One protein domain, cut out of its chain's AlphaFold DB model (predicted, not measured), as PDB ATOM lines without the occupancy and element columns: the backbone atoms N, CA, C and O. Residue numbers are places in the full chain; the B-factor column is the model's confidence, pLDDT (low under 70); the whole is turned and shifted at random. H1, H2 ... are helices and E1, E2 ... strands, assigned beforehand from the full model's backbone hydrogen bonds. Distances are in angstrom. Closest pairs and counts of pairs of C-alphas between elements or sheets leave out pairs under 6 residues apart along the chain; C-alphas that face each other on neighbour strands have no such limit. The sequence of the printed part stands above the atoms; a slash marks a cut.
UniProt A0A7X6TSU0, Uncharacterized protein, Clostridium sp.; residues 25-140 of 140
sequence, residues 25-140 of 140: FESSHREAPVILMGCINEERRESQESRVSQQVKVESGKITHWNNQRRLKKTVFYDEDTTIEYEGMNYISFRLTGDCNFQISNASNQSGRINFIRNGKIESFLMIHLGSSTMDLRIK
ATOM      1  N   PHE A  25      23.155   7.508   0.277       70.62
ATOM      2  CA  PHE A  25      23.667   8.675   0.987       70.62
ATOM      3  C   PHE A  25      22.589   9.174   1.944       70.62
ATOM      4  O   PHE A  25      21.431   9.303   1.548       70.62
ATOM      5  N   GLU A  26      22.956   9.452   3.187       71.75
ATOM      6  CA  GLU A  26      22.103  10.233   4.080       71.75
ATOM      7  C   GLU A  26      22.187  11.700   3.657       71.75
ATOM      8  O   GLU A  26      23.264  12.197   3.323       71.75
ATOM      9  N   SER A  27      21.044  12.374   3.606       66.62
ATOM     10  CA  SER A  27      20.966  13.808   3.360       66.62
ATOM     11  C   SER A  27      20.184  14.474   4.469       66.62
ATOM     12  O   SER A  27      19.197  13.925   4.958       66.62
ATOM     13  N   SER A  28      20.602  15.681   4.822       70.88
ATOM     14  CA  SER A  28      19.809  16.528   5.704       70.88
ATOM     15  C   SER A  28      18.525  16.994   5.007       70.88
ATOM     16  O   SER A  28      18.478  17.139   3.782       70.88
ATOM     17  N   HIS A  29      17.494  17.333   5.786       68.50
ATOM     18  CA  HIS A  29      16.272  17.991   5.291       68.50
ATOM     19  C   HIS A  29      16.527  19.173   4.330       68.50
ATOM     20  O   HIS A  29      15.752  19.384   3.399       68.50
ATOM     21  N   ARG A  30      17.617  19.940   4.507       75.50
ATOM     22  CA  ARG A  30      17.967  21.074   3.624       75.50
ATOM     23  C   ARG A  30      18.546  20.639   2.284       75.50
ATOM     24  O   ARG A  30      18.462  21.380   1.308       75.50
ATOM     25  N   GLU A  31      19.155  19.464   2.241       80.50
ATOM     26  CA  GLU A  31      19.799  18.918   1.051       80.50
ATOM     27  C   GLU A  31      18.828  18.099   0.206       80.50
ATOM     28  O   GLU A  31      18.980  18.065  -1.013       80.50
ATOM     29  N   ALA A  32      17.804  17.492   0.813       82.06
ATOM     30  CA  ALA A  32      16.800  16.702   0.102       82.06
ATOM     31  C   ALA A  32      16.158  17.440  -1.100       82.06
ATOM     32  O   ALA A  32      16.080  16.836  -2.176       82.06
ATOM     33  N   PRO A  33      15.789  18.738  -1.012       83.69
ATOM     34  CA  PRO A  33      15.287  19.497  -2.157       83.69
ATOM     35  C   PRO A  33      16.307  19.675  -3.277       83.69
ATOM     36  O   PRO A  33      15.988  19.488  -4.453       83.69
ATOM     37  N   VAL A  34      17.547  20.000  -2.912       85.81
ATOM     38  CA  VAL A  34      18.649  20.207  -3.861       85.81
ATOM     39  C   VAL A  34      18.989  18.898  -4.566       85.81
ATOM     40  O   VAL A  34      19.178  18.860  -5.780       85.81
ATOM     41  N   ILE A  35      19.016  17.802  -3.813       83.44
ATOM     42  CA  ILE A  35      19.259  16.463  -4.329       83.44
ATOM     43  C   ILE A  35      18.142  16.043  -5.275       83.44
ATOM     44  O   ILE A  35      18.446  15.542  -6.356       83.44
ATOM     45  N   LEU A  36      16.874  16.243  -4.899       82.06
ATOM     46  CA  LEU A  36      15.746  15.899  -5.760       82.06
ATOM     47  C   LEU A  36      15.823  16.680  -7.073       82.06
ATOM     48  O   LEU A  36      15.754  16.081  -8.143       82.06
ATOM     49  N   MET A  37      16.059  17.992  -7.005       84.81
ATOM     50  CA  MET A  37      16.257  18.838  -8.184       84.81
ATOM     51  C   MET A  37      17.431  18.354  -9.051       84.81
ATOM     52  O   MET A  37      17.320  18.316 -10.278       84.81
ATOM     53  N   GLY A  38      18.543  17.953  -8.430       83.31
ATOM     54  CA  GLY A  38      19.703  17.382  -9.114       83.31
ATOM     55  C   GLY A  38      19.372  16.084  -9.853       83.31
ATOM     56  O   GLY A  38      19.697  15.963 -11.031       83.31
ATOM     57  N   CYS A  39      18.669  15.154  -9.200       80.06
ATOM     58  CA  CYS A  39      18.216  13.906  -9.814       80.06
ATOM     59  C   CYS A  39      17.294  14.171 -11.014       80.06
ATOM     60  O   CYS A  39      17.485  13.574 -12.067       80.06
ATOM     61  N   ILE A  40      16.351  15.111 -10.887       79.50
ATOM     62  CA  ILE A  40      15.435  15.486 -11.976       79.50
ATOM     63  C   ILE A  40      16.198  16.100 -13.161       79.50
ATOM     64  O   ILE A  40      15.923  15.783 -14.318       79.50
ATOM     65  N   ASN A  41      17.170  16.977 -12.895       80.00
ATOM     66  CA  ASN A  41      17.999  17.579 -13.941       80.00
ATOM     67  C   ASN A  41      18.862  16.548 -14.669       80.00
ATOM     68  O   ASN A  41      19.022  16.622 -15.890       80.00
ATOM     69  N   GLU A  42      19.436  15.611 -13.921       77.50
ATOM     70  CA  GLU A  42      20.252  14.540 -14.474       77.50
ATOM     71  C   GLU A  42      19.415  13.618 -15.358       77.50
ATOM     72  O   GLU A  42      19.784  13.378 -16.507       77.50
ATOM     73  N   GLU A  43      18.246  13.212 -14.872       74.75
ATOM     74  CA  GLU A  43      17.284  12.433 -15.638       74.75
ATOM     75  C   GLU A  43      16.855  13.155 -16.920       74.75
ATOM     76  O   GLU A  43      16.813  12.555 -17.996       74.75
ATOM     77  N   ARG A  44      16.616  14.469 -16.853       73.75
ATOM     78  CA  ARG A  44      16.300  15.276 -18.037       73.75
ATOM     79  C   ARG A  44      17.421  15.229 -19.075       73.75
ATOM     80  O   ARG A  44      17.143  15.016 -20.254       73.75
ATOM     81  N   ARG A  45      18.671  15.437 -18.650       74.62
ATOM     82  CA  ARG A  45      19.839  15.427 -19.545       74.62
ATOM     83  C   ARG A  45      20.007  14.062 -20.207       74.62
ATOM     84  O   ARG A  45      20.099  13.972 -21.426       74.62
ATOM     85  N   GLU A  46      19.991  12.993 -19.420       69.69
ATOM     86  CA  GLU A  46      20.184  11.643 -19.951       69.69
ATOM     87  C   GLU A  46      19.009  11.174 -20.822       69.69
ATOM     88  O   GLU A  46      19.202  10.416 -21.777       69.69
ATOM     89  N   SER A  47      17.790  11.640 -20.545       66.12
ATOM     90  CA  SER A  47      16.619  11.353 -21.379       66.12
ATOM     91  C   SER A  47      16.720  12.025 -22.754       66.12
ATOM     92  O   SER A  47      16.350  11.410 -23.754       66.12
ATOM     93  N   GLN A  48      17.269  13.244 -22.839       68.00
ATOM     94  CA  GLN A  48      17.550  13.903 -24.125       68.00
ATOM     95  C   GLN A  48      18.584  13.130 -24.955       68.00
ATOM     96  O   GLN A  48      18.441  13.020 -26.171       68.00
ATOM     97  N   GLU A  49      19.598  12.565 -24.298       67.00
ATOM     98  CA  GLU A  49      20.665  11.799 -24.951       67.00
ATOM     99  C   GLU A  49      20.190  10.404 -25.401       67.00
ATOM    100  O   GLU A  49      20.505   9.957 -26.503       67.00
ATOM    101  N   SER A  50      19.416   9.704 -24.563       65.81
ATOM    102  CA  SER A  50      19.092   8.281 -24.755       65.81
ATOM    103  C   SER A  50      17.700   7.999 -25.325       65.81
ATOM    104  O   SER A  50      17.442   6.875 -25.753       65.81
ATOM    105  N   ARG A  51      16.790   8.984 -25.326       62.47
ATOM    106  CA  ARG A  51      15.354   8.828 -25.642       62.47
ATOM    107  C   ARG A  51      14.616   7.789 -24.783       62.47
ATOM    108  O   ARG A  51      13.493   7.405 -25.107       62.47
ATOM    109  N   VAL A  52      15.222   7.331 -23.688       60.25
ATOM    110  CA  VAL A  52      14.621   6.396 -22.734       60.25
ATOM    111  C   VAL A  52      14.153   7.188 -21.517       60.25
ATOM    112  O   VAL A  52      14.928   7.924 -20.921       60.25
ATOM    113  N   SER A  53      12.880   7.017 -21.155       60.09
ATOM    114  CA  SER A  53      12.305   7.511 -19.899       60.09
ATOM    115  C   SER A  53      12.981   6.815 -18.719       60.09
ATOM    116  O   SER A  53      13.003   5.580 -18.653       60.09
ATOM    117  N   GLN A  54      13.549   7.607 -17.819       66.44
ATOM    118  CA  GLN A  54      14.191   7.118 -16.607       66.44
ATOM    119  C   GLN A  54      13.191   7.216 -15.448       66.44
ATOM    120  O   GLN A  54      11.997   7.454 -15.667       66.44
ATOM    121  N   GLN A  55      13.618   6.908 -14.228       68.44
ATOM    122  CA  GLN A  55      12.741   7.072 -13.076       68.44
ATOM    123  C   GLN A  55      13.514   7.687 -11.913       68.44
ATOM    124  O   GLN A  55      14.550   7.169 -11.488       68.44
ATOM    125  N   VAL A  56      12.932   8.738 -11.341       75.50
ATOM    126  CA  VAL A  56      13.172   9.206  -9.979       75.50
ATOM    127  C   VAL A  56      11.904   8.936  -9.182       75.50
ATOM    128  O   VAL A  56      10.826   9.430  -9.510       75.50
ATOM    129  N   LYS A  57      12.027   8.128  -8.131       75.50
ATOM    130  CA  LYS A  57      10.927   7.759  -7.240       75.50
ATOM    131  C   LYS A  57      11.180   8.338  -5.863       75.50
ATOM    132  O   LYS A  57      12.261   8.164  -5.305       75.50
ATOM    133  N   VAL A  58      10.160   8.963  -5.300       76.56
ATOM    134  CA  VAL A  58      10.155   9.391  -3.902       76.56
ATOM    135  C   VAL A  58       9.234   8.453  -3.134       76.56
ATOM    136  O   VAL A  58       8.090   8.237  -3.529       76.56
ATOM    137  N   GLU A  59       9.760   7.858  -2.074       76.25
ATOM    138  CA  GLU A  59       9.050   7.008  -1.119       76.25
ATOM    139  C   GLU A  59       9.279   7.590   0.279       76.25
ATOM    140  O   GLU A  59      10.238   8.329   0.469       76.25
ATOM    141  N   SER A  60       8.446   7.253   1.266       78.25
ATOM    142  CA  SER A  60       8.639   7.733   2.646       78.25
ATOM    143  C   SER A  60      10.088   7.505   3.118       78.25
ATOM    144  O   SER A  60      10.595   6.383   3.059       78.25
ATOM    145  N   GLY A  61      10.766   8.592   3.501       77.94
ATOM    146  CA  GLY A  61      12.155   8.607   3.972       77.94
ATOM    147  C   GLY A  61      13.247   8.494   2.900       77.94
ATOM    148  O   GLY A  61      14.425   8.507   3.255       77.94
ATOM    149  N   LYS A  62      12.929   8.354   1.600       83.88
ATOM    150  CA  LYS A  62      13.973   8.220   0.564       83.88
ATOM    151  C   LYS A  62      13.599   8.652  -0.857       83.88
ATOM    152  O   LYS A  62      12.480   8.497  -1.338       83.88
ATOM    153  N   ILE A  63      14.616   9.089  -1.590       82.62
ATOM    154  CA  ILE A  63      14.604   9.379  -3.026       82.62
ATOM    155  C   ILE A  63      15.462   8.323  -3.725       82.62
ATOM    156  O   ILE A  63      16.611   8.100  -3.351       82.62
ATOM    157  N   THR A  64      14.929   7.679  -4.756       81.25
ATOM    158  CA  THR A  64      15.625   6.651  -5.536       81.25
ATOM    159  C   THR A  64      15.710   7.066  -6.998       81.25
ATOM    160  O   THR A  64      14.713   7.473  -7.581       81.25
ATOM    161  N   HIS A  65      16.896   6.956  -7.587       80.31
ATOM    162  CA  HIS A  65      17.193   7.275  -8.979       80.31
ATOM    163  C   HIS A  65      17.797   6.039  -9.653       80.31
ATOM    164  O   HIS A  65      18.742   5.438  -9.130       80.31
ATOM    165  N   TRP A  66      17.262   5.655 -10.811       78.62
ATOM    166  CA  TRP A  66      17.763   4.549 -11.630       78.62
ATOM    167  C   TRP A  66      18.395   5.066 -12.923       78.62
ATOM    168  O   TRP A  66      17.967   6.076 -13.461       78.62
ATOM    169  N   ASN A  67      19.393   4.348 -13.441       74.06
ATOM    170  CA  ASN A  67      20.012   4.669 -14.728       74.06
ATOM    171  C   ASN A  67      19.226   4.099 -15.929       74.06
ATOM    172  O   ASN A  67      18.262   3.344 -15.781       74.06
ATOM    173  N   ASN A  68      19.719   4.392 -17.135       66.81
ATOM    174  CA  ASN A  68      19.220   3.894 -18.425       66.81
ATOM    175  C   ASN A  68      19.106   2.356 -18.553       66.81
ATOM    176  O   ASN A  68      18.315   1.863 -19.352       66.81
ATOM    177  N   GLN A  69      19.857   1.585 -17.765       72.31
ATOM    178  CA  GLN A  69      19.791   0.120 -17.706       72.31
ATOM    179  C   GLN A  69      18.859  -0.387 -16.590       72.31
ATOM    180  O   GLN A  69      18.900  -1.568 -16.246       72.31
ATOM    181  N   ARG A  70      18.050   0.500 -15.989       71.69
ATOM    182  CA  ARG A  70      17.224   0.244 -14.795       71.69
ATOM    183  C   ARG A  70      18.025  -0.254 -13.590       71.69
ATOM    184  O   ARG A  70      17.486  -0.912 -12.701       71.69
ATOM    185  N   ARG A  71      19.319   0.056 -13.533       77.19
ATOM    186  CA  ARG A  71      20.160  -0.223 -12.368       77.19
ATOM    187  C   ARG A  71      20.053   0.935 -11.393       77.19
ATOM    188  O   ARG A  71      19.975   2.092 -11.800       77.19
ATOM    189  N   LEU A  72      20.054   0.611 -10.105       78.06
ATOM    190  CA  LEU A  72      20.036   1.614  -9.049       78.06
ATOM    191  C   LEU A  72      21.272   2.515  -9.174       78.06
ATOM    192  O   LEU A  72      22.400   2.029  -9.103       78.06
ATOM    193  N   LYS A  73      21.038   3.812  -9.382       79.75
ATOM    194  CA  LYS A  73      22.077   4.826  -9.588       79.75
ATOM    195  C   LYS A  73      22.282   5.710  -8.372       79.75
ATOM    196  O   LYS A  73      23.394   6.177  -8.165       79.75
ATOM    197  N   LYS A  74      21.225   5.990  -7.609       81.25
ATOM    198  CA  LYS A  74      21.307   6.722  -6.344       81.25
ATOM    199  C   LYS A  74      20.144   6.354  -5.438       81.25
ATOM    200  O   LYS A  74      19.006   6.313  -5.889       81.25
ATOM    201  N   THR A  75      20.422   6.163  -4.156       83.06
ATOM    202  CA  THR A  75      19.409   6.260  -3.103       83.06
ATOM    203  C   THR A  75      19.856   7.343  -2.145       83.06
ATOM    204  O   THR A  75      21.019   7.368  -1.740       83.06
ATOM    205  N   VAL A  76      18.944   8.243  -1.818       82.88
ATOM    206  CA  VAL A  76      19.154   9.273  -0.812       82.88
ATOM    207  C   VAL A  76      18.105   9.117   0.257       82.88
ATOM    208  O   VAL A  76      16.923   9.083  -0.065       82.88
ATOM    209  N   PHE A  77      18.540   9.023   1.503       81.94
ATOM    210  CA  PHE A  77      17.661   9.041   2.660       81.94
ATOM    211  C   PHE A  77      17.511  10.481   3.151       81.94
ATOM    212  O   PHE A  77      18.476  11.247   3.127       81.94
ATOM    213  N   TYR A  78      16.301  10.860   3.537       82.56
ATOM    214  CA  TYR A  78      16.010  12.154   4.151       82.56
ATOM    215  C   TYR A  78      15.402  11.934   5.535       82.56
ATOM    216  O   TYR A  78      14.878  10.851   5.803       82.56
ATOM    217  N   ASP A  79      15.506  12.945   6.400       79.75
ATOM    218  CA  ASP A  79      15.062  12.867   7.796       79.75
ATOM    219  C   ASP A  79      13.618  12.330   7.906       79.75
ATOM    220  O   ASP A  79      12.741  12.717   7.131       79.75
ATOM    221  N   GLU A  80      13.355  11.443   8.875       73.62
ATOM    222  CA  GLU A  80      12.038  10.797   9.059       73.62
ATOM    223  C   GLU A  80      10.904  11.800   9.342       73.62
ATOM    224  O   GLU A  80       9.735  11.509   9.095       73.62
ATOM    225  N   ASP A  81      11.248  12.992   9.839       83.00
ATOM    226  CA  ASP A  81      10.323  14.097  10.101       83.00
ATOM    227  C   ASP A  81      10.014  14.949   8.855       83.00
ATOM    228  O   ASP A  81       9.223  15.896   8.941       83.00
ATOM    229  N   THR A  82      10.628  14.620   7.713       82.75
ATOM    230  CA  THR A  82      10.431  15.291   6.431       82.75
ATOM    231  C   THR A  82       9.454  14.509   5.552       82.75
ATOM    232  O   THR A  82       9.689  13.364   5.172       82.75
ATOM    233  N   THR A  83       8.372  15.162   5.146       85.56
ATOM    234  CA  THR A  83       7.398  14.661   4.175       85.56
ATOM    235  C   THR A  83       7.553  15.426   2.868       85.56
ATOM    236  O   THR A  83       7.596  16.656   2.854       85.56
ATOM    237  N   ILE A  84       7.624  14.700   1.754       82.25
ATOM    238  CA  ILE A  84       7.645  15.284   0.412       82.25
ATOM    239  C   ILE A  84       6.253  15.118  -0.190       82.25
ATOM    240  O   ILE A  84       5.814  13.995  -0.439       82.25
ATOM    241  N   GLU A  85       5.568  16.232  -0.423       82.62
ATOM    242  CA  GLU A  85       4.211  16.260  -0.968       82.62
ATOM    243  C   GLU A  85       4.171  16.916  -2.342       82.62
ATOM    244  O   GLU A  85       4.884  17.880  -2.624       82.62
ATOM    245  N   TYR A  86       3.293  16.408  -3.195       76.56
ATOM    246  CA  TYR A  86       3.100  16.911  -4.543       76.56
ATOM    247  C   TYR A  86       1.813  17.732  -4.611       76.56
ATOM    248  O   TYR A  86       0.719  17.214  -4.410       76.56
ATOM    249  N   GLU A  87       1.935  19.022  -4.911       69.12
ATOM    250  CA  GLU A  87       0.801  19.922  -5.105       69.12
ATOM    251  C   GLU A  87       0.542  20.076  -6.612       69.12
ATOM    252  O   GLU A  87       1.424  20.457  -7.388       69.12
ATOM    253  N   GLY A  88      -0.671  19.715  -7.041       56.00
ATOM    254  CA  GLY A  88      -1.052  19.690  -8.458       56.00
ATOM    255  C   GLY A  88      -0.523  18.483  -9.248       56.00
ATOM    256  O   GLY A  88      -0.640  18.475 -10.475       56.00
ATOM    257  N   MET A  89       0.045  17.472  -8.571       58.53
ATOM    258  CA  MET A  89       0.550  16.228  -9.171       58.53
ATOM    259  C   MET A  89       0.310  15.034  -8.229       58.53
ATOM    260  O   MET A  89       0.460  15.178  -7.024       58.53
ATOM    261  N   ASN A  90      -0.011  13.850  -8.761       43.25
ATOM    262  CA  ASN A  90      -0.221  12.634  -7.948       43.25
ATOM    263  C   ASN A  90       1.025  11.726  -7.860       43.25
ATOM    264  O   ASN A  90       1.107  10.869  -6.987       43.25
ATOM    265  N   TYR A  91       1.980  11.880  -8.780       48.44
ATOM    266  CA  TYR A  91       3.281  11.201  -8.827       48.44
ATOM    267  C   TYR A  91       4.127  11.865  -9.918       48.44
ATOM    268  O   TYR A  91       3.563  12.367 -10.887       48.44
ATOM    269  N   ILE A  92       5.457  11.856  -9.812       52.75
ATOM    270  CA  ILE A  92       6.331  12.338 -10.890       52.75
ATOM    271  C   ILE A  92       6.730  11.159 -11.776       52.75
ATOM    272  O   ILE A  92       7.272  10.169 -11.295       52.75
ATOM    273  N   SER A  93       6.472  11.272 -13.078       50.97
ATOM    274  CA  SER A  93       6.995  10.364 -14.099       50.97
ATOM    275  C   SER A  93       7.529  11.177 -15.268       50.97
ATOM    276  O   SER A  93       6.831  12.059 -15.762       50.97
ATOM    277  N   PHE A  94       8.733  10.880 -15.741       50.53
ATOM    278  CA  PHE A  94       9.339  11.590 -16.865       50.53
ATOM    279  C   PHE A  94       9.178  10.763 -18.136       50.53
ATOM    280  O   PHE A  94       9.954   9.846 -18.365       50.53
ATOM    281  N   ARG A  95       8.168  11.037 -18.972       44.19
ATOM    282  CA  ARG A  95       8.004  10.365 -20.275       44.19
ATOM    283  C   ARG A  95       8.425  11.302 -21.404       44.19
ATOM    284  O   ARG A  95       7.909  12.405 -21.478       44.19
ATOM    285  N   LEU A  96       9.317  10.847 -22.281       42.47
ATOM    286  CA  LEU A  96       9.745  11.600 -23.460       42.47
ATOM    287  C   LEU A  96       8.790  11.309 -24.632       42.47
ATOM    288  O   LEU A  96       8.705  10.165 -25.079       42.47
ATOM    289  N   THR A  97       8.055  12.310 -25.118       41.69
ATOM    290  CA  THR A  97       7.413  12.276 -26.447       41.69
ATOM    291  C   THR A  97       8.243  13.081 -27.459       41.69
ATOM    292  O   THR A  97       9.284  13.634 -27.106       41.69
ATOM    293  N   GLY A  98       7.868  13.043 -28.747       35.22
ATOM    294  CA  GLY A  98       8.630  13.650 -29.856       35.22
ATOM    295  C   GLY A  98       8.807  15.170 -29.757       35.22
ATOM    296  O   GLY A  98       9.790  15.701 -30.262       35.22
ATOM    297  N   ASP A  99       7.922  15.830 -29.020       33.97
ATOM    298  CA  ASP A  99       8.152  17.141 -28.429       33.97
ATOM    299  C   ASP A  99       8.603  16.883 -26.992       33.97
ATOM    300  O   ASP A  99       7.995  16.039 -26.335       33.97
ATOM    301  N   CYS A 100       9.655  17.544 -26.502       38.88
ATOM    302  CA  CYS A 100      10.203  17.365 -25.148       38.88
ATOM    303  C   CYS A 100       9.189  17.759 -24.048       38.88
ATOM    304  O   CYS A 100       9.374  18.739 -23.333       38.88
ATOM    305  N   ASN A 101       8.105  17.000 -23.925       40.34
ATOM    306  CA  ASN A 101       6.950  17.275 -23.099       40.34
ATOM    307  C   ASN A 101       7.051  16.432 -21.837       40.34
ATOM    308  O   ASN A 101       7.145  15.207 -21.881       40.34
ATOM    309  N   PHE A 102       6.999  17.100 -20.695       48.56
ATOM    310  CA  PHE A 102       7.024  16.462 -19.391       48.56
ATOM    311  C   PHE A 102       5.614  15.978 -19.048       48.56
ATOM    312  O   PHE A 102       4.739  16.776 -18.718       48.56
ATOM    313  N   GLN A 103       5.367  14.670 -19.144       44.94
ATOM    314  CA  GLN A 103       4.051  14.111 -18.834       44.94
ATOM    315  C   GLN A 103       3.981  13.630 -17.381       44.94
ATOM    316  O   GLN A 103       4.338  12.496 -17.069       44.94
ATOM    317  N   ILE A 104       3.455  14.485 -16.504       49.09
ATOM    318  CA  ILE A 104       3.151  14.132 -15.118       49.09
ATOM    319  C   ILE A 104       1.651  13.815 -15.007       49.09
ATOM    320  O   ILE A 104       0.797  14.690 -15.133       49.09
ATOM    321  N   SER A 105       1.316  12.535 -14.814       48.09
ATOM    322  CA  SER A 105      -0.053  12.046 -14.568       48.09
ATOM    323  C   SER A 105      -1.120  12.405 -15.628       48.09
ATOM    324  O   SER A 105      -2.297  12.525 -15.289       48.09
ATOM    325  N   ASN A 106      -0.744  12.555 -16.906       48.38
ATOM    326  CA  ASN A 106      -1.643  12.932 -18.018       48.38
ATOM    327  C   ASN A 106      -2.394  14.274 -17.840       48.38
ATOM    328  O   ASN A 106      -3.318  14.551 -18.601       48.38
ATOM    329  N   ALA A 107      -2.013  15.108 -16.869       44.69
ATOM    330  CA  ALA A 107      -2.655  16.394 -16.613       44.69
ATOM    331  C   ALA A 107      -1.932  17.517 -17.371       44.69
ATOM    332  O   ALA A 107      -0.707  17.613 -17.336       44.69
ATOM    333  N   SER A 108      -2.688  18.397 -18.029       50.81
ATOM    334  CA  SER A 108      -2.180  19.558 -18.774       50.81
ATOM    335  C   SER A 108      -1.839  20.743 -17.860       50.81
ATOM    336  O   SER A 108      -2.191  21.886 -18.157       50.81
ATOM    337  N   ASN A 109      -1.208  20.488 -16.716       52.66
ATOM    338  CA  ASN A 109      -0.772  21.557 -15.823       52.66
ATOM    339  C   ASN A 109       0.532  22.163 -16.351       52.66
ATOM    340  O   ASN A 109       1.480  21.454 -16.668       52.66
ATOM    341  N   GLN A 110       0.590  23.494 -16.444       58.09
ATOM    342  CA  GLN A 110       1.777  24.216 -16.925       58.09
ATOM    343  C   GLN A 110       2.908  24.256 -15.887       58.09
ATOM    344  O   GLN A 110       4.050  24.596 -16.207       58.09
ATOM    345  N   SER A 111       2.609  23.947 -14.625       65.12
ATOM    346  CA  SER A 111       3.579  23.905 -13.535       65.12
ATOM    347  C   SER A 111       3.139  22.918 -12.453       65.12
ATOM    348  O   SER A 111       1.944  22.740 -12.227       65.12
ATOM    349  N   GLY A 112       4.110  22.296 -11.794       73.19
ATOM    350  CA  GLY A 112       3.924  21.448 -10.621       73.19
ATOM    351  C   GLY A 112       4.736  21.973  -9.443       73.19
ATOM    352  O   GLY A 112       5.728  22.681  -9.635       73.19
ATOM    353  N   ARG A 113       4.319  21.637  -8.224       80.38
ATOM    354  CA  ARG A 113       5.024  22.037  -7.006       80.38
ATOM    355  C   ARG A 113       5.278  20.832  -6.115       80.38
ATOM    356  O   ARG A 113       4.402  19.997  -5.917       80.38
ATOM    357  N   ILE A 114       6.490  20.755  -5.580       83.69
ATOM    358  CA  ILE A 114       6.905  19.740  -4.614       83.69
ATOM    359  C   ILE A 114       7.195  20.459  -3.305       83.69
ATOM    360  O   ILE A 114       8.095  21.293  -3.253       83.69
ATOM    361  N   ASN A 115       6.424  20.167  -2.268       87.38
ATOM    362  CA  ASN A 115       6.587  20.734  -0.939       87.38
ATOM    363  C   ASN A 115       7.446  19.800  -0.084       87.38
ATOM    364  O   ASN A 115       7.195  18.599  -0.030       87.38
ATOM    365  N   PHE A 116       8.429  20.369   0.604       88.44
ATOM    366  CA  PHE A 116       9.221  19.696   1.624       88.44
ATOM    367  C   PHE A 116       8.730  20.199   2.974       88.44
ATOM    368  O   PHE A 116       8.918  21.366   3.339       88.44
ATOM    369  N   ILE A 117       8.014  19.325   3.665       88.44
ATOM    370  CA  ILE A 117       7.321  19.616   4.909       88.44
ATOM    371  C   ILE A 117       8.100  18.969   6.031       88.44
ATOM    372  O   ILE A 117       8.323  17.770   6.001       88.44
ATOM    373  N   ARG A 118       8.458  19.745   7.045       88.00
ATOM    374  CA  ARG A 118       9.102  19.243   8.249       88.00
ATOM    375  C   ARG A 118       8.320  19.709   9.459       88.00
ATOM    376  O   ARG A 118       7.931  20.876   9.528       88.00
ATOM    377  N   ASN A 119       8.036  18.810  10.399       86.56
ATOM    378  CA  ASN A 119       7.258  19.143  11.603       86.56
ATOM    379  C   ASN A 119       5.926  19.867  11.288       86.56
ATOM    380  O   ASN A 119       5.531  20.814  11.971       86.56
ATOM    381  N   GLY A 120       5.257  19.468  10.199       84.38
ATOM    382  CA  GLY A 120       3.990  20.055   9.745       84.38
ATOM    383  C   GLY A 120       4.090  21.440   9.088       84.38
ATOM    384  O   GLY A 120       3.059  22.047   8.803       84.38
ATOM    385  N   LYS A 121       5.297  21.963   8.831       88.38
ATOM    386  CA  LYS A 121       5.517  23.249   8.149       88.38
ATOM    387  C   LYS A 121       6.262  23.053   6.835       88.38
ATOM    388  O   LYS A 121       7.217  22.292   6.771       88.38
ATOM    389  N   ILE A 122       5.854  23.781   5.797       89.00
ATOM    390  CA  ILE A 122       6.598  23.836   4.532       89.00
ATOM    391  C   ILE A 122       7.877  24.648   4.766       89.00
ATOM    392  O   ILE A 122       7.797  25.871   4.894       89.00
ATOM    393  N   GLU A 123       9.026  23.977   4.802       89.50
ATOM    394  CA  GLU A 123      10.347  24.612   4.937       89.50
ATOM    395  C   GLU A 123      10.945  24.974   3.578       89.50
ATOM    396  O   GLU A 123      11.662  25.959   3.437       89.50
ATOM    397  N   SER A 124      10.641  24.196   2.539       89.06
ATOM    398  CA  SER A 124      11.039  24.536   1.176       89.06
ATOM    399  C   SER A 124      10.076  23.957   0.152       89.06
ATOM    400  O   SER A 124       9.257  23.087   0.452       89.06
ATOM    401  N   PHE A 125      10.131  24.477  -1.070       88.44
ATOM    402  CA  PHE A 125       9.364  23.939  -2.179       88.44
ATOM    403  C   PHE A 125      10.100  24.097  -3.504       88.44
ATOM    404  O   PHE A 125      10.729  25.120  -3.768       88.44
ATOM    405  N   LEU A 126       9.995  23.073  -4.345       85.62
ATOM    406  CA  LEU A 126      10.516  23.054  -5.705       85.62
ATOM    407  C   LEU A 126       9.363  23.307  -6.677       85.62
ATOM    408  O   LEU A 126       8.409  22.531  -6.740       85.62
ATOM    409  N   MET A 127       9.453  24.397  -7.428       84.62
ATOM    410  CA  MET A 127       8.565  24.705  -8.543       84.62
ATOM    411  C   MET A 127       9.142  24.097  -9.817       84.62
ATOM    412  O   MET A 127      10.305  24.328 -10.142       84.62
ATOM    413  N   ILE A 128       8.331  23.343 -10.550       76.62
ATOM    414  CA  ILE A 128       8.686  22.774 -11.850       76.62
ATOM    415  C   ILE A 128       7.781  23.417 -12.893       76.62
ATOM    416  O   ILE A 128       6.580  23.158 -12.922       76.62
ATOM    417  N   HIS A 129       8.347  24.247 -13.761       74.38
ATOM    418  CA  HIS A 129       7.633  24.886 -14.858       74.38
ATOM    419  C   HIS A 129       7.771  24.037 -16.122       74.38
ATOM    420  O   HIS A 129       8.797  24.053 -16.806       74.38
ATOM    421  N   LEU A 130       6.719  23.280 -16.428       61.62
ATOM    422  CA  LEU A 130       6.721  22.274 -17.491       61.62
ATOM    423  C   LEU A 130       6.724  22.917 -18.890       61.62
ATOM    424  O   LEU A 130       7.301  22.348 -19.811       61.62
ATOM    425  N   GLY A 131       6.159  24.122 -19.040       58.25
ATOM    426  CA  GLY A 131       6.151  24.863 -20.311       58.25
ATOM    427  C   GLY A 131       7.490  25.514 -20.689       58.25
ATOM    428  O   GLY A 131       7.794  25.646 -21.870       58.25
ATOM    429  N   SER A 132       8.308  25.901 -19.707       62.94
ATOM    430  CA  SER A 132       9.618  26.547 -19.915       62.94
ATOM    431  C   SER A 132      10.804  25.629 -19.624       62.94
ATOM    432  O   SER A 132      11.950  26.040 -19.780       62.94
ATOM    433  N   SER A 133      10.556  24.390 -19.186       66.12
ATOM    434  CA  SER A 133      11.593  23.467 -18.709       66.12
ATOM    435  C   SER A 133      12.466  24.054 -17.587       66.12
ATOM    436  O   SER A 133      13.648  23.717 -17.481       66.12
ATOM    437  N   THR A 134      11.923  24.950 -16.758       73.19
ATOM    438  CA  THR A 134      12.665  25.580 -15.654       73.19
ATOM    439  C   THR A 134      12.259  24.988 -14.311       73.19
ATOM    440  O   THR A 134      11.120  24.571 -14.111       73.19
ATOM    441  N   MET A 135      13.209  24.943 -13.379       81.44
ATOM    442  CA  MET A 135      12.972  24.548 -11.994       81.44
ATOM    443  C   MET A 135      13.495  25.632 -11.060       81.44
ATOM    444  O   MET A 135      14.567  26.182 -11.312       81.44
ATOM    445  N   ASP A 136      12.742  25.924 -10.004       84.88
ATOM    446  CA  ASP A 136      13.053  26.967  -9.027       84.88
ATOM    447  C   ASP A 136      12.847  26.432  -7.607       84.88
ATOM    448  O   ASP A 136      11.750  25.994  -7.252       84.88
ATOM    449  N   LEU A 137      13.910  26.432  -6.803       87.88
ATOM    450  CA  LEU A 137      13.873  26.006  -5.407       87.88
ATOM    451  C   LEU A 137      13.709  27.231  -4.512       87.88
ATOM    452  O   LEU A 137      14.551  28.126  -4.514       87.88
ATOM    453  N   ARG A 138      12.663  27.234  -3.687       85.81
ATOM    454  CA  ARG A 138      12.405  28.299  -2.716       85.81
ATOM    455  C   ARG A 138      12.473  27.762  -1.298       85.81
ATOM    456  O   ARG A 138      11.825  26.769  -0.975       85.81
ATOM    457  N   ILE A 139      13.245  28.444  -0.461       85.00
ATOM    458  CA  ILE A 139      13.404  28.157   0.968       85.00
ATOM    459  C   ILE A 139      12.544  29.166   1.738       85.00
ATOM    460  O   ILE A 139      12.526  30.345   1.378       85.00
ATOM    461  N   LYS A 140      11.798  28.695   2.737       77.56
ATOM    462  CA  LYS A 140      10.954  29.510   3.619       77.56
ATOM    463  C   LYS A 140      11.589  29.723   4.985       77.56
ATOM    464  O   LYS A 140      12.334  28.831   5.443       77.56
TER     465      LYS A 140
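What this domain is: This is residues 25 to 140 of the 140 residues of an uncharacterized protein of Clostridium sp. (UniProt A0A7X6TSU0). Two antiparallel sheets, E4 to E7 and the smaller E1 to E3, form an open V, and one long helix, H1, lies between them, packed on one face of each and running along the strands of both. The edge strands E1 and E4 come near each other at one point, and the long loop of residues 88 to 110 reaches out to 22 A from the mean of the C-alphas. The printed part has 116 residues, with one named helix and then seven named strands, in the orders E4 - E5 - E6 - E7 and E1 - E2 - E3; the class is mixed, helices and strands. It is compact, with a radius of gyration of the C-alphas of 13.8 A and spans of 42 by 31 by 19 A.

Where its parts are: Begin with the larger sheet: E4 is residues 82 to 87, 15.7 A; E5 is residues 111 to 118, 23.0 A; E6 is residues 121 to 129, 23.2 A, and bends by 55 degrees at residue 124. E7, residues 134 to 139, 16.8 A, ends at C-alpha 139, (13.404, 28.157, 0.968). Find C-alpha 32 at (16.800, 16.702, 0.102); from there H1, residues 32 to 50, runs 26.3 A to C-alpha 50 at (19.092, 8.281, -24.755). The smaller sheet holds E1, residues 55 to 59, 12.5 A, E2, residues 62 to 66, 13.3 A, and E3, residues 72 to 77, 14.1 A.

How they stand to each other: Look first at E4 E5 E6 E7, a meander, each strand the antiparallel neighbour of the one before, and twisted. Its hairpins show N 85 and O 115 at 2.9 A, N 114 and O 126 at 2.9 A, and N 127 and O 136 at 2.8 A, within hydrogen-bond range. H1 is on this sheet at a height of 11.0 A, over E6 and only just not over E5, on which 2 of its C-alphas fall; it runs along the strands, at 15 degrees to E6 on the local plane. The closest C-alphas of H1 and E6 are those of Pro 33 and Leu 126, 6.9 A. H1 is also on the sheet E1 E2 E3, a second meander, at a height of 9.1 A, over E2 and only just not over E1, on which 2 of its C-alphas fall; it runs along the strands, at 13 degrees to E2 on the local plane. The closest C-alphas of H1 and E2 are those of Cys 39 and His 65, 6.8 A. In its hairpins, N 57 and O 64 are 2.8 A apart, and N 65 and O 74 are 2.8 A apart. The closest C-alphas of E1 and E4, Val 58 and Ile 84, are 7.7 A apart, while E3 and E4 are apart. In H1 every O i to N i+4 pair is within hydrogen-bond range.

The domain as a whole: The C-alphas farthest apart, Gly 98 and Asn 119, are 41.8 A apart. The printed part has no cut; E4 to E5, 23 residues, is the long link, and the others are tight. Mean pLDDT of the printed part is 71.5; look for values under 70 at residues 46 to 55 and 87 to 111, among others.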